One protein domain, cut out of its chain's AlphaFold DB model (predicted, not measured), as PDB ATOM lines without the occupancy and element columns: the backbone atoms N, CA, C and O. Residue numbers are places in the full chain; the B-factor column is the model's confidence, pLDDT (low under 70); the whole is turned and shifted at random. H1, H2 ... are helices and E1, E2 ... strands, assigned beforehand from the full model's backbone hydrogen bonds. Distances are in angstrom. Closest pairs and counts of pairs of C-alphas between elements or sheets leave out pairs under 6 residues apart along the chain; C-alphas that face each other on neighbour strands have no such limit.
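This is residues 52 to 123 of the 181 residues of an uncharacterized protein of Thauera sp. 27 (UniProt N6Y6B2). Little regular structure: loops surround two small two-stranded sheets, E1 with E4 in the middle and hairpin E2 E3 next to E1, with helices H1 and H2 toward opposite ends. The printed part has 72 residues, 25 in named elements, mixed: H1, E1, H2, E2, E3, E4. Both sheets are antiparallel. It is compact, radius of gyration of the C-alphas 12.4 A, but elongated, 36 by 21 by 18 A.

H1, residues 52 to 58, 9.9 A long, begins at C-alpha 52 (-29.556, -49.511, 25.594). E1 is 71 to 74, 9.7 A; H2 76 to 79; E2 87 to 89; E3 93 to 95. E4, 119 to 122, 10.2 A, ends at C-alpha 122 (-20.336, -52.140, 26.320).

Within hydrogen-bond range are N 72 and O 121 of E1 and E4, 2.9 A, and N 87 and O 95 of hairpin E2 and E3, 2.8 A. Closest C-alphas are Phe 74 and Phe 87 for E1 and E2, 4.6 A, Glu 52 and Trp 120 for H1 and E4, 6.1 A, and Glu 78 and Trp 94 for H2 and E3, 6.8 A. Every O i to N i+4 pair in H1 is within range; H2 is too short for one.

The printed part has no cut. The links H1 to E1 and E3 to E4 are long. Residue 82 has pLDDT under 70.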
ATOM      1  N   GLU A  52     -30.280 -48.656  26.536       90.75
ATOM      2  CA  GLU A  52     -29.556 -49.511  25.594       90.75
ATOM      3  C   GLU A  52     -29.434 -50.970  26.077       90.75
ATOM      4  O   GLU A  52     -29.360 -51.891  25.261       90.75
ATOM      5  N   MET A  53     -29.457 -51.213  27.394       90.94
ATOM      6  CA  MET A  53     -29.552 -52.571  27.935       90.94
ATOM      7  C   MET A  53     -30.947 -53.155  27.711       90.94
ATOM      8  O   MET A  53     -31.044 -54.285  27.231       90.94
ATOM      9  N   ASN A  54     -32.006 -52.409  28.038       90.75
ATOM     10  CA  ASN A  54     -33.384 -52.857  27.807       90.75
ATOM     11  C   ASN A  54     -33.606 -53.179  26.327       90.75
ATOM     12  O   ASN A  54     -34.053 -54.280  26.005       90.75
ATOM     13  N   ASP A  55     -33.169 -52.292  25.434       90.50
ATOM     14  CA  ASP A  55     -33.235 -52.496  23.988       90.50
ATOM     15  C   ASP A  55     -32.533 -53.798  23.575       90.50
ATOM     16  O   ASP A  55     -33.067 -54.555  22.762       90.50
ATOM     17  N   SER A  56     -31.360 -54.100  24.153       90.38
ATOM     18  CA  SER A  56     -30.612 -55.332  23.854       90.38
ATOM     19  C   SER A  56     -31.334 -56.614  24.288       90.38
ATOM     20  O   SER A  56     -31.193 -57.662  23.652       90.38
ATOM     21  N   ILE A  57     -32.113 -56.549  25.369       91.44
ATOM     22  CA  ILE A  57     -32.920 -57.671  25.855       91.44
ATOM     23  C   ILE A  57     -34.131 -57.847  24.937       91.44
ATOM     24  O   ILE A  57     -34.366 -58.950  24.440       91.44
ATOM     25  N   GLU A  58     -34.849 -56.761  24.647       91.38
ATOM     26  CA  GLU A  58     -36.053 -56.770  23.807       91.38
ATOM     27  C   GLU A  58     -35.772 -57.250  22.379       91.38
ATOM     28  O   GLU A  58     -36.555 -58.013  21.803       91.38
ATOM     29  N   ASN A  59     -34.642 -56.842  21.798       88.88
ATOM     30  CA  ASN A  59     -34.249 -57.242  20.447       88.88
ATOM     31  C   ASN A  59     -33.487 -58.586  20.399       88.88
ATOM     32  O   ASN A  59     -33.156 -59.062  19.311       88.88
ATOM     33  N   GLY A  60     -33.218 -59.208  21.553       87.12
ATOM     34  CA  GLY A  60     -32.532 -60.497  21.661       87.12
ATOM     35  C   GLY A  60     -31.036 -60.467  21.330       87.12
ATOM     36  O   GLY A  60     -30.460 -61.520  21.047       87.12
ATOM     37  N   THR A  61     -30.400 -59.294  21.339       87.00
ATOM     38  CA  THR A  61     -28.949 -59.143  21.115       87.00
ATOM     39  C   THR A  61     -28.119 -59.241  22.397       87.00
ATOM     40  O   THR A  61     -26.898 -59.392  22.313       87.00
ATOM     41  N   TYR A  62     -28.765 -59.217  23.567       89.88
ATOM     42  CA  TYR A  62     -28.137 -59.412  24.873       89.88
ATOM     43  C   TYR A  62     -27.363 -60.736  24.952       89.88
ATOM     44  O   TYR A  62     -27.892 -61.810  24.634       89.88
ATOM     45  N   LYS A  63     -26.121 -60.685  25.448       89.50
ATOM     46  CA  LYS A  63     -25.315 -61.872  25.756       89.50
ATOM     47  C   LYS A  63     -25.185 -62.054  27.262       89.50
ATOM     48  O   LYS A  63     -25.107 -61.105  28.040       89.50
ATOM     49  N   GLU A  64     -25.137 -63.317  27.687       89.94
ATOM     50  CA  GLU A  64     -24.986 -63.666  29.098       89.94
ATOM     51  C   GLU A  64     -23.745 -62.986  29.700       89.94
ATOM     52  O   GLU A  64     -22.613 -63.246  29.291       89.94
ATOM     53  N   GLY A  65     -23.977 -62.131  30.699       88.62
ATOM     54  CA  GLY A  65     -22.930 -61.411  31.415       88.62
ATOM     55  C   GLY A  65     -22.793 -59.936  31.040       88.62
ATOM     56  O   GLY A  65     -22.150 -59.210  31.795       88.62
ATOM     57  N   ASP A  66     -23.426 -59.465  29.960       90.56
ATOM     58  CA  ASP A  66     -23.290 -58.076  29.488       90.56
ATOM     59  C   ASP A  66     -23.717 -57.047  30.548       90.56
ATOM     60  O   ASP A  66     -23.062 -56.018  30.720       90.56
ATOM     61  N   ALA A  67     -24.740 -57.355  31.352       90.25
ATOM     62  CA  ALA A  67     -25.183 -56.499  32.461       90.25
ATOM     63  C   ALA A  67     -24.162 -56.336  33.595       90.25
ATOM     64  O   ALA A  67     -24.291 -55.450  34.436       90.25
ATOM     65  N   PHE A  68     -23.124 -57.165  33.620       90.94
ATOM     66  CA  PHE A  68     -22.090 -57.138  34.653       90.94
ATOM     67  C   PHE A  68     -20.713 -56.748  34.097       90.94
ATOM     68  O   PHE A  68     -19.717 -56.810  34.820       90.94
ATOM     69  N   CYS A  69     -20.655 -56.354  32.823       90.62
ATOM     70  CA  CYS A  69     -19.466 -55.813  32.176       90.62
ATOM     71  C   CYS A  69     -19.320 -54.303  32.423       90.62
ATOM     72  O   CYS A  69     -20.223 -53.646  32.937       90.62
ATOM     73  N   ASP A  70     -18.165 -53.747  32.042       91.69
ATOM     74  CA  ASP A  70     -17.960 -52.298  32.040       91.69
ATOM     75  C   ASP A  70     -18.777 -51.663  30.904       91.69
ATOM     76  O   ASP A  70     -18.608 -52.029  29.737       91.69
ATOM     77  N   TRP A  71     -19.596 -50.669  31.240       92.38
ATOM     78  CA  TRP A  71     -20.306 -49.824  30.280       92.38
ATOM     79  C   TRP A  71     -19.630 -48.457  30.168       92.38
ATOM     80  O   TRP A  71     -19.076 -47.939  31.140       92.38
ATOM     81  N   VAL A  72     -19.655 -47.872  28.976       93.19
ATOM     82  CA  VAL A  72     -19.123 -46.535  28.688       93.19
ATOM     83  C   VAL A  72     -20.144 -45.740  27.891       93.19
ATOM     84  O   VAL A  72     -21.012 -46.309  27.231       93.19
ATOM     85  N   ILE A  73     -20.015 -44.418  27.931       93.25
ATOM     86  CA  ILE A  73     -20.788 -43.533  27.066       93.25
ATOM     87  C   ILE A  73     -19.896 -43.106  25.911       93.25
ATOM     88  O   ILE A  73     -18.777 -42.631  26.133       93.25
ATOM     89  N   PHE A  74     -20.408 -43.258  24.698       92.31
ATOM     90  CA  PHE A  74     -19.739 -42.880  23.464       92.31
ATOM     91  C   PHE A  74     -20.559 -41.833  22.706       92.31
ATOM     92  O   PHE A  74     -21.787 -41.878  22.713       92.31
ATOM     93  N   SER A  75     -19.878 -40.899  22.052       91.69
ATOM     94  CA  SER A  75     -20.452 -39.958  21.093       91.69
ATOM     95  C   SER A  75     -19.545 -39.859  19.878       91.69
ATOM     96  O   SER A  75     -18.351 -39.559  19.976       91.69
ATOM     97  N   ARG A  76     -20.145 -40.059  18.706       86.31
ATOM     98  CA  ARG A  76     -19.463 -39.921  17.422       86.31
ATOM     99  C   ARG A  76     -19.097 -38.467  17.151       86.31
ATOM    100  O   ARG A  76     -17.980 -38.175  16.738       86.31
ATOM    101  N   SER A  77     -20.034 -37.559  17.383       88.50
ATOM    102  CA  SER A  77     -19.870 -36.132  17.108       88.50
ATOM    103  C   SER A  77     -18.734 -35.519  17.913       88.50
ATOM    104  O   SER A  77     -18.145 -34.528  17.488       88.50
ATOM    105  N   GLU A  78     -18.430 -36.085  19.079       90.06
ATOM    106  CA  GLU A  78     -17.272 -35.699  19.881       90.06
ATOM    107  C   GLU A  78     -15.994 -36.365  19.357       90.06
ATOM    108  O   GLU A  78     -14.998 -35.673  19.182       90.06
ATOM    109  N   MET A  79     -16.045 -37.643  18.959       86.31
ATOM    110  CA  MET A  79     -14.905 -38.336  18.340       86.31
ATOM    111  C   MET A  79     -14.409 -37.659  17.051       86.31
ATOM    112  O   MET A  79     -13.212 -37.628  16.783       86.31
ATOM    113  N   GLU A  80     -15.318 -37.123  16.235       84.19
ATOM    114  CA  GLU A  80     -14.977 -36.438  14.982       84.19
ATOM    115  C   GLU A  80     -14.405 -35.028  15.194       84.19
ATOM    116  O   GLU A  80     -13.850 -34.430  14.263       84.19
ATOM    117  N   LYS A  81     -14.501 -34.473  16.410       80.94
ATOM    118  CA  LYS A  81     -13.755 -33.258  16.751       80.94
ATOM    119  C   LYS A  81     -12.281 -33.644  16.809       80.94
ATOM    120  O   LYS A  81     -11.920 -34.712  17.274       80.94
ATOM    121  N   GLY A  82     -11.424 -32.798  16.240       63.16
ATOM    122  CA  GLY A  82     -10.067 -33.160  15.797       63.16
ATOM    123  C   GLY A  82      -9.052 -33.635  16.851       63.16
ATOM    124  O   GLY A  82      -7.865 -33.670  16.534       63.16
ATOM    125  N   ASP A  83      -9.473 -33.957  18.073       70.44
ATOM    126  CA  ASP A  83      -8.698 -34.653  19.101       70.44
ATOM    127  C   ASP A  83      -8.993 -36.166  19.191       70.44
ATOM    128  O   ASP A  83      -8.259 -36.861  19.892       70.44
ATOM    129  N   GLY A  84      -9.996 -36.688  18.469       70.44
ATOM    130  CA  GLY A  84     -10.330 -38.121  18.459       70.44
ATOM    131  C   GLY A  84     -11.057 -38.600  19.723       70.44
ATOM    132  O   GLY A  84     -11.132 -39.802  19.986       70.44
ATOM    133  N   ALA A  85     -11.571 -37.677  20.539       82.56
ATOM    134  CA  ALA A  85     -12.144 -37.968  21.847       82.56
ATOM    135  C   ALA A  85     -13.634 -38.350  21.766       82.56
ATOM    136  O   ALA A  85     -14.508 -37.491  21.727       82.56
ATOM    137  N   GLY A  86     -13.942 -39.651  21.770       90.25
ATOM    138  CA  GLY A  86     -15.321 -40.152  21.648       90.25
ATOM    139  C   GLY A  86     -15.995 -40.613  22.941       90.25
ATOM    140  O   GLY A  86     -17.201 -40.829  22.948       90.25
ATOM    141  N   PHE A  87     -15.254 -40.798  24.034       92.75
ATOM    142  CA  PHE A  87     -15.754 -41.452  25.244       92.75
ATOM    143  C   PHE A  87     -15.873 -40.495  26.422       92.75
ATOM    144  O   PHE A  87     -14.992 -39.675  26.665       92.75
ATOM    145  N   TRP A  88     -16.936 -40.619  27.207       94.00
ATOM    146  CA  TRP A  88     -17.143 -39.734  28.349       94.00
ATOM    147  C   TRP A  88     -16.321 -40.128  29.581       94.00
ATOM    148  O   TRP A  88     -16.253 -41.292  29.988       94.00
ATOM    149  N   SER A  89     -15.768 -39.119  30.250       92.69
ATOM    150  CA  SER A  89     -15.129 -39.219  31.554       92.69
ATOM    151  C   SER A  89     -15.703 -38.186  32.520       92.69
ATOM    152  O   SER A  89     -15.632 -36.985  32.270       92.69
ATOM    153  N   ASN A  90     -16.165 -38.621  33.693       92.50
ATOM    154  CA  ASN A  90     -16.635 -37.717  34.749       92.50
ATOM    155  C   ASN A  90     -15.539 -36.762  35.258       92.50
ATOM    156  O   ASN A  90     -15.846 -35.733  35.856       92.50
ATOM    157  N   HIS A  91     -14.263 -37.100  35.040       92.38
ATOM    158  CA  HIS A  91     -13.127 -36.281  35.463       92.38
ATOM    159  C   HIS A  91     -12.571 -35.382  34.357       92.38
ATOM    160  O   HIS A  91     -12.102 -34.285  34.658       92.38
ATOM    161  N   TYR A  92     -12.606 -35.841  33.102       90.56
ATOM    162  CA  TYR A  92     -11.908 -35.191  31.986       90.56
ATOM    163  C   TYR A  92     -12.835 -34.707  30.860       90.56
ATOM    164  O   TYR A  92     -12.371 -34.009  29.966       90.56
ATOM    165  N   GLY A  93     -14.134 -35.014  30.916       92.25
ATOM    166  CA  GLY A  93     -15.070 -34.782  29.815       92.25
ATOM    167  C   GLY A  93     -14.899 -35.813  28.699       92.25
ATOM    168  O   GLY A  93     -14.548 -36.960  28.969       92.25
ATOM    169  N   TRP A  94     -15.154 -35.415  27.451       92.12
ATOM    170  CA  TRP A  94     -14.915 -36.253  26.271       92.12
ATOM    171  C   TRP A  94     -13.419 -36.545  26.112       92.12
ATOM    172  O   TRP A  94     -12.594 -35.635  26.129       92.12
ATOM    173  N   SER A  95     -13.071 -37.826  26.015       90.94
ATOM    174  CA  SER A  95     -11.703 -38.340  26.014       90.94
ATOM    175  C   SER A  95     -11.611 -39.679  25.265       90.94
ATOM    176  O   SER A  95     -12.587 -40.194  24.721       90.94
ATOM    177  N   THR A  96     -10.419 -40.264  25.223       89.12
ATOM    178  CA  THR A  96     -10.148 -41.627  24.751       89.12
ATOM    179  C   THR A  96     -10.652 -42.706  25.724       89.12
ATOM    180  O   THR A  96     -10.869 -42.450  26.912       89.12
ATOM    181  N   LEU A  97     -10.821 -43.940  25.226       88.94
ATOM    182  CA  LEU A  97     -11.391 -45.070  25.979       88.94
ATOM    183  C   LEU A  97     -10.627 -45.407  27.272       88.94
ATOM    184  O   LEU A  97     -11.229 -45.817  28.260       88.94
ATOM    185  N   ASP A  98      -9.307 -45.234  27.289       88.75
ATOM    186  CA  ASP A  98      -8.454 -45.513  28.451       88.75
ATOM    187  C   ASP A  98      -8.706 -44.568  29.637       88.75
ATOM    188  O   ASP A  98      -8.451 -44.939  30.785       88.75
ATOM    189  N   LEU A  99      -9.240 -43.375  29.369       91.06
ATOM    190  CA  LEU A  99      -9.584 -42.360  30.368       91.06
ATOM    191  C   LEU A  99     -11.096 -42.259  30.624       91.06
ATOM    192  O   LEU A  99     -11.528 -41.469  31.478       91.06
ATOM    193  N   ALA A 100     -11.894 -43.045  29.899       92.94
ATOM    194  CA  ALA A 100     -13.340 -43.078  30.027       92.94
ATOM    195  C   ALA A 100     -13.764 -43.547  31.425       92.94
ATOM    196  O   ALA A 100     -13.130 -44.402  32.052       92.94
ATOM    197  N   THR A 101     -14.863 -42.985  31.928       92.50
ATOM    198  CA  THR A 101     -15.484 -43.521  33.142       92.50
ATOM    199  C   THR A 101     -16.197 -44.819  32.799       92.50
ATOM    200  O   THR A 101     -16.956 -44.884  31.839       92.50
ATOM    201  N   LYS A 102     -15.923 -45.848  33.600       92.06
ATOM    202  CA  LYS A 102     -16.579 -47.147  33.514       92.06
ATOM    203  C   LYS A 102     -17.763 -47.145  34.457       92.06
ATOM    204  O   LYS A 102     -17.614 -46.845  35.644       92.06
ATOM    205  N   PHE A 103     -18.910 -47.482  33.918       90.06
ATOM    206  CA  PHE A 103     -20.176 -47.493  34.617       90.06
ATOM    207  C   PHE A 103     -20.680 -48.931  34.748       90.06
ATOM    208  O   PHE A 103     -20.302 -49.812  33.973       90.06
ATOM    209  N   ALA A 104     -21.546 -49.156  35.733       88.12
ATOM    210  CA  ALA A 104     -22.415 -50.326  35.726       88.12
ATOM    211  C   ALA A 104     -23.505 -50.146  34.654       88.12
ATOM    212  O   ALA A 104     -23.745 -49.024  34.212       88.12
ATOM    213  N   SER A 105     -24.210 -51.218  34.284       86.19
ATOM    214  CA  SER A 105     -25.331 -51.159  33.330       86.19
ATOM    215  C   SER A 105     -26.591 -50.470  33.877       86.19
ATOM    216  O   SER A 105     -27.665 -50.587  33.294       86.19
ATOM    217  N   THR A 106     -26.500 -49.838  35.044       85.94
ATOM    218  CA  THR A 106     -27.595 -49.127  35.703       85.94
ATOM    219  C   THR A 106     -27.804 -47.757  35.072       85.94
ATOM    220  O   THR A 106     -26.848 -47.164  34.572       85.94
ATOM    221  N   GLU A 107     -29.025 -47.231  35.147       76.44
ATOM    222  CA  GLU A 107     -29.354 -45.901  34.623       76.44
ATOM    223  C   GLU A 107     -28.404 -44.792  35.114       76.44
ATOM    224  O   GLU A 107     -27.947 -44.769  36.263       76.44
ATOM    225  N   GLY A 108     -28.142 -43.833  34.227       76.00
ATOM    226  CA  GLY A 108     -27.387 -42.620  34.510       76.00
ATOM    227  C   GLY A 108     -27.600 -41.573  33.420       76.00
ATOM    228  O   GLY A 108     -27.884 -41.907  32.268       76.00
ATOM    229  N   ASP A 109     -27.452 -40.299  33.784       81.25
ATOM    230  CA  ASP A 109     -27.619 -39.196  32.839       81.25
ATOM    231  C   ASP A 109     -26.527 -39.229  31.765       81.25
ATOM    232  O   ASP A 109     -25.326 -39.266  32.063       81.25
ATOM    233  N   LYS A 110     -26.950 -39.157  30.499       88.44
ATOM    234  CA  LYS A 110     -26.031 -38.987  29.377       88.44
ATOM    235  C   LYS A 110     -25.526 -37.533  29.332       88.44
ATOM    236  O   LYS A 110     -26.322 -36.600  29.467       88.44
ATOM    237  N   PRO A 111     -24.214 -37.301  29.145       89.00
ATOM    238  CA  PRO A 111     -23.676 -35.969  28.908       89.00
ATOM    239  C   PRO A 111     -24.242 -35.382  27.612       89.00
ATOM    240  O   PRO A 111     -24.464 -36.090  26.632       89.00
ATOM    241  N   VAL A 112     -24.418 -34.062  27.591       85.94
ATOM    242  CA  VAL A 112     -24.839 -33.347  26.382       85.94
ATOM    243  C   VAL A 112     -23.707 -33.374  25.353       85.94
ATOM    244  O   VAL A 112     -22.574 -32.996  25.666       85.94
ATOM    245  N   THR A 113     -24.021 -33.766  24.117       85.69
ATOM    246  CA  THR A 113     -23.100 -33.697  22.972       85.69
ATOM    247  C   THR A 113     -23.557 -32.635  21.983       85.69
ATOM    248  O   THR A 113     -24.697 -32.172  22.012       85.69
ATOM    249  N   ALA A 114     -22.666 -32.235  21.074       80.19
ATOM    250  CA  ALA A 114     -23.045 -31.339  19.981       80.19
ATOM    251  C   ALA A 114     -24.027 -31.976  18.976       80.19
ATOM    252  O   ALA A 114     -24.760 -31.244  18.314       80.19
ATOM    253  N   GLY A 115     -24.013 -33.308  18.849       82.44
ATOM    254  CA  GLY A 115     -24.841 -34.061  17.903       82.44
ATOM    255  C   GLY A 115     -26.088 -34.707  18.500       82.44
ATOM    256  O   GLY A 115     -26.848 -35.302  17.746       82.44
ATOM    257  N   ASP A 116     -26.292 -34.589  19.817       87.06
ATOM    258  CA  ASP A 116     -27.327 -35.311  20.575       87.06
ATOM    259  C   ASP A 116     -27.277 -36.837  20.354       87.06
ATOM    260  O   ASP A 116     -28.278 -37.519  20.167       87.06
ATOM    261  N   ASP A 117     -26.053 -37.360  20.322       89.81
ATOM    262  CA  ASP A 117     -25.693 -38.715  19.895       89.81
ATOM    263  C   ASP A 117     -24.896 -39.487  20.960       89.81
ATOM    264  O   ASP A 117     -24.211 -40.461  20.648       89.81
ATOM    265  N   ALA A 118     -24.947 -39.040  22.220       91.50
ATOM    266  CA  ALA A 118     -24.408 -39.822  23.325       91.50
ATOM    267  C   ALA A 118     -25.220 -41.113  23.481       91.50
ATOM    268  O   ALA A 118     -26.447 -41.081  23.582       91.50
ATOM    269  N   THR A 119     -24.531 -42.244  23.562       91.31
ATOM    270  CA  THR A 119     -25.158 -43.552  23.759       91.31
ATOM    271  C   THR A 119     -24.353 -44.410  24.719       91.31
ATOM    272  O   THR A 119     -23.123 -44.307  24.789       91.31
ATOM    273  N   TRP A 120     -25.058 -45.237  25.485       91.69
ATOM    274  CA  TRP A 120     -24.443 -46.262  26.311       91.69
ATOM    275  C   TRP A 120     -24.033 -47.455  25.460       91.69
ATOM    276  O   TRP A 120     -24.791 -47.941  24.628       91.69
ATOM    277  N   MET A 121     -22.837 -47.975  25.703       90.75
ATOM    278  CA  MET A 121     -22.379 -49.199  25.060       90.75
ATOM    279  C   MET A 121     -21.462 -50.000  25.978       90.75
ATOM    280  O   MET A 121     -20.801 -49.454  26.866       90.75
ATOM    281  N   LEU A 122     -21.370 -51.304  25.722       90.25
ATOM    282  CA  LEU A 122     -20.336 -52.140  26.320       90.25
ATOM    283  C   LEU A 122     -18.955 -51.598  25.957       90.25
ATOM    284  O   LEU A 122     -18.692 -51.280  24.796       90.25
ATOM    285  N   ALA A 123     -18.061 -51.521  26.941       88.88
ATOM    286  CA  ALA A 123     -16.711 -51.024  26.725       88.88
ATOM    287  C   ALA A 123     -16.005 -51.833  25.615       88.88
ATOM    288  O   ALA A 123     -15.770 -53.038  25.780       88.88
TER     289      ALA A 123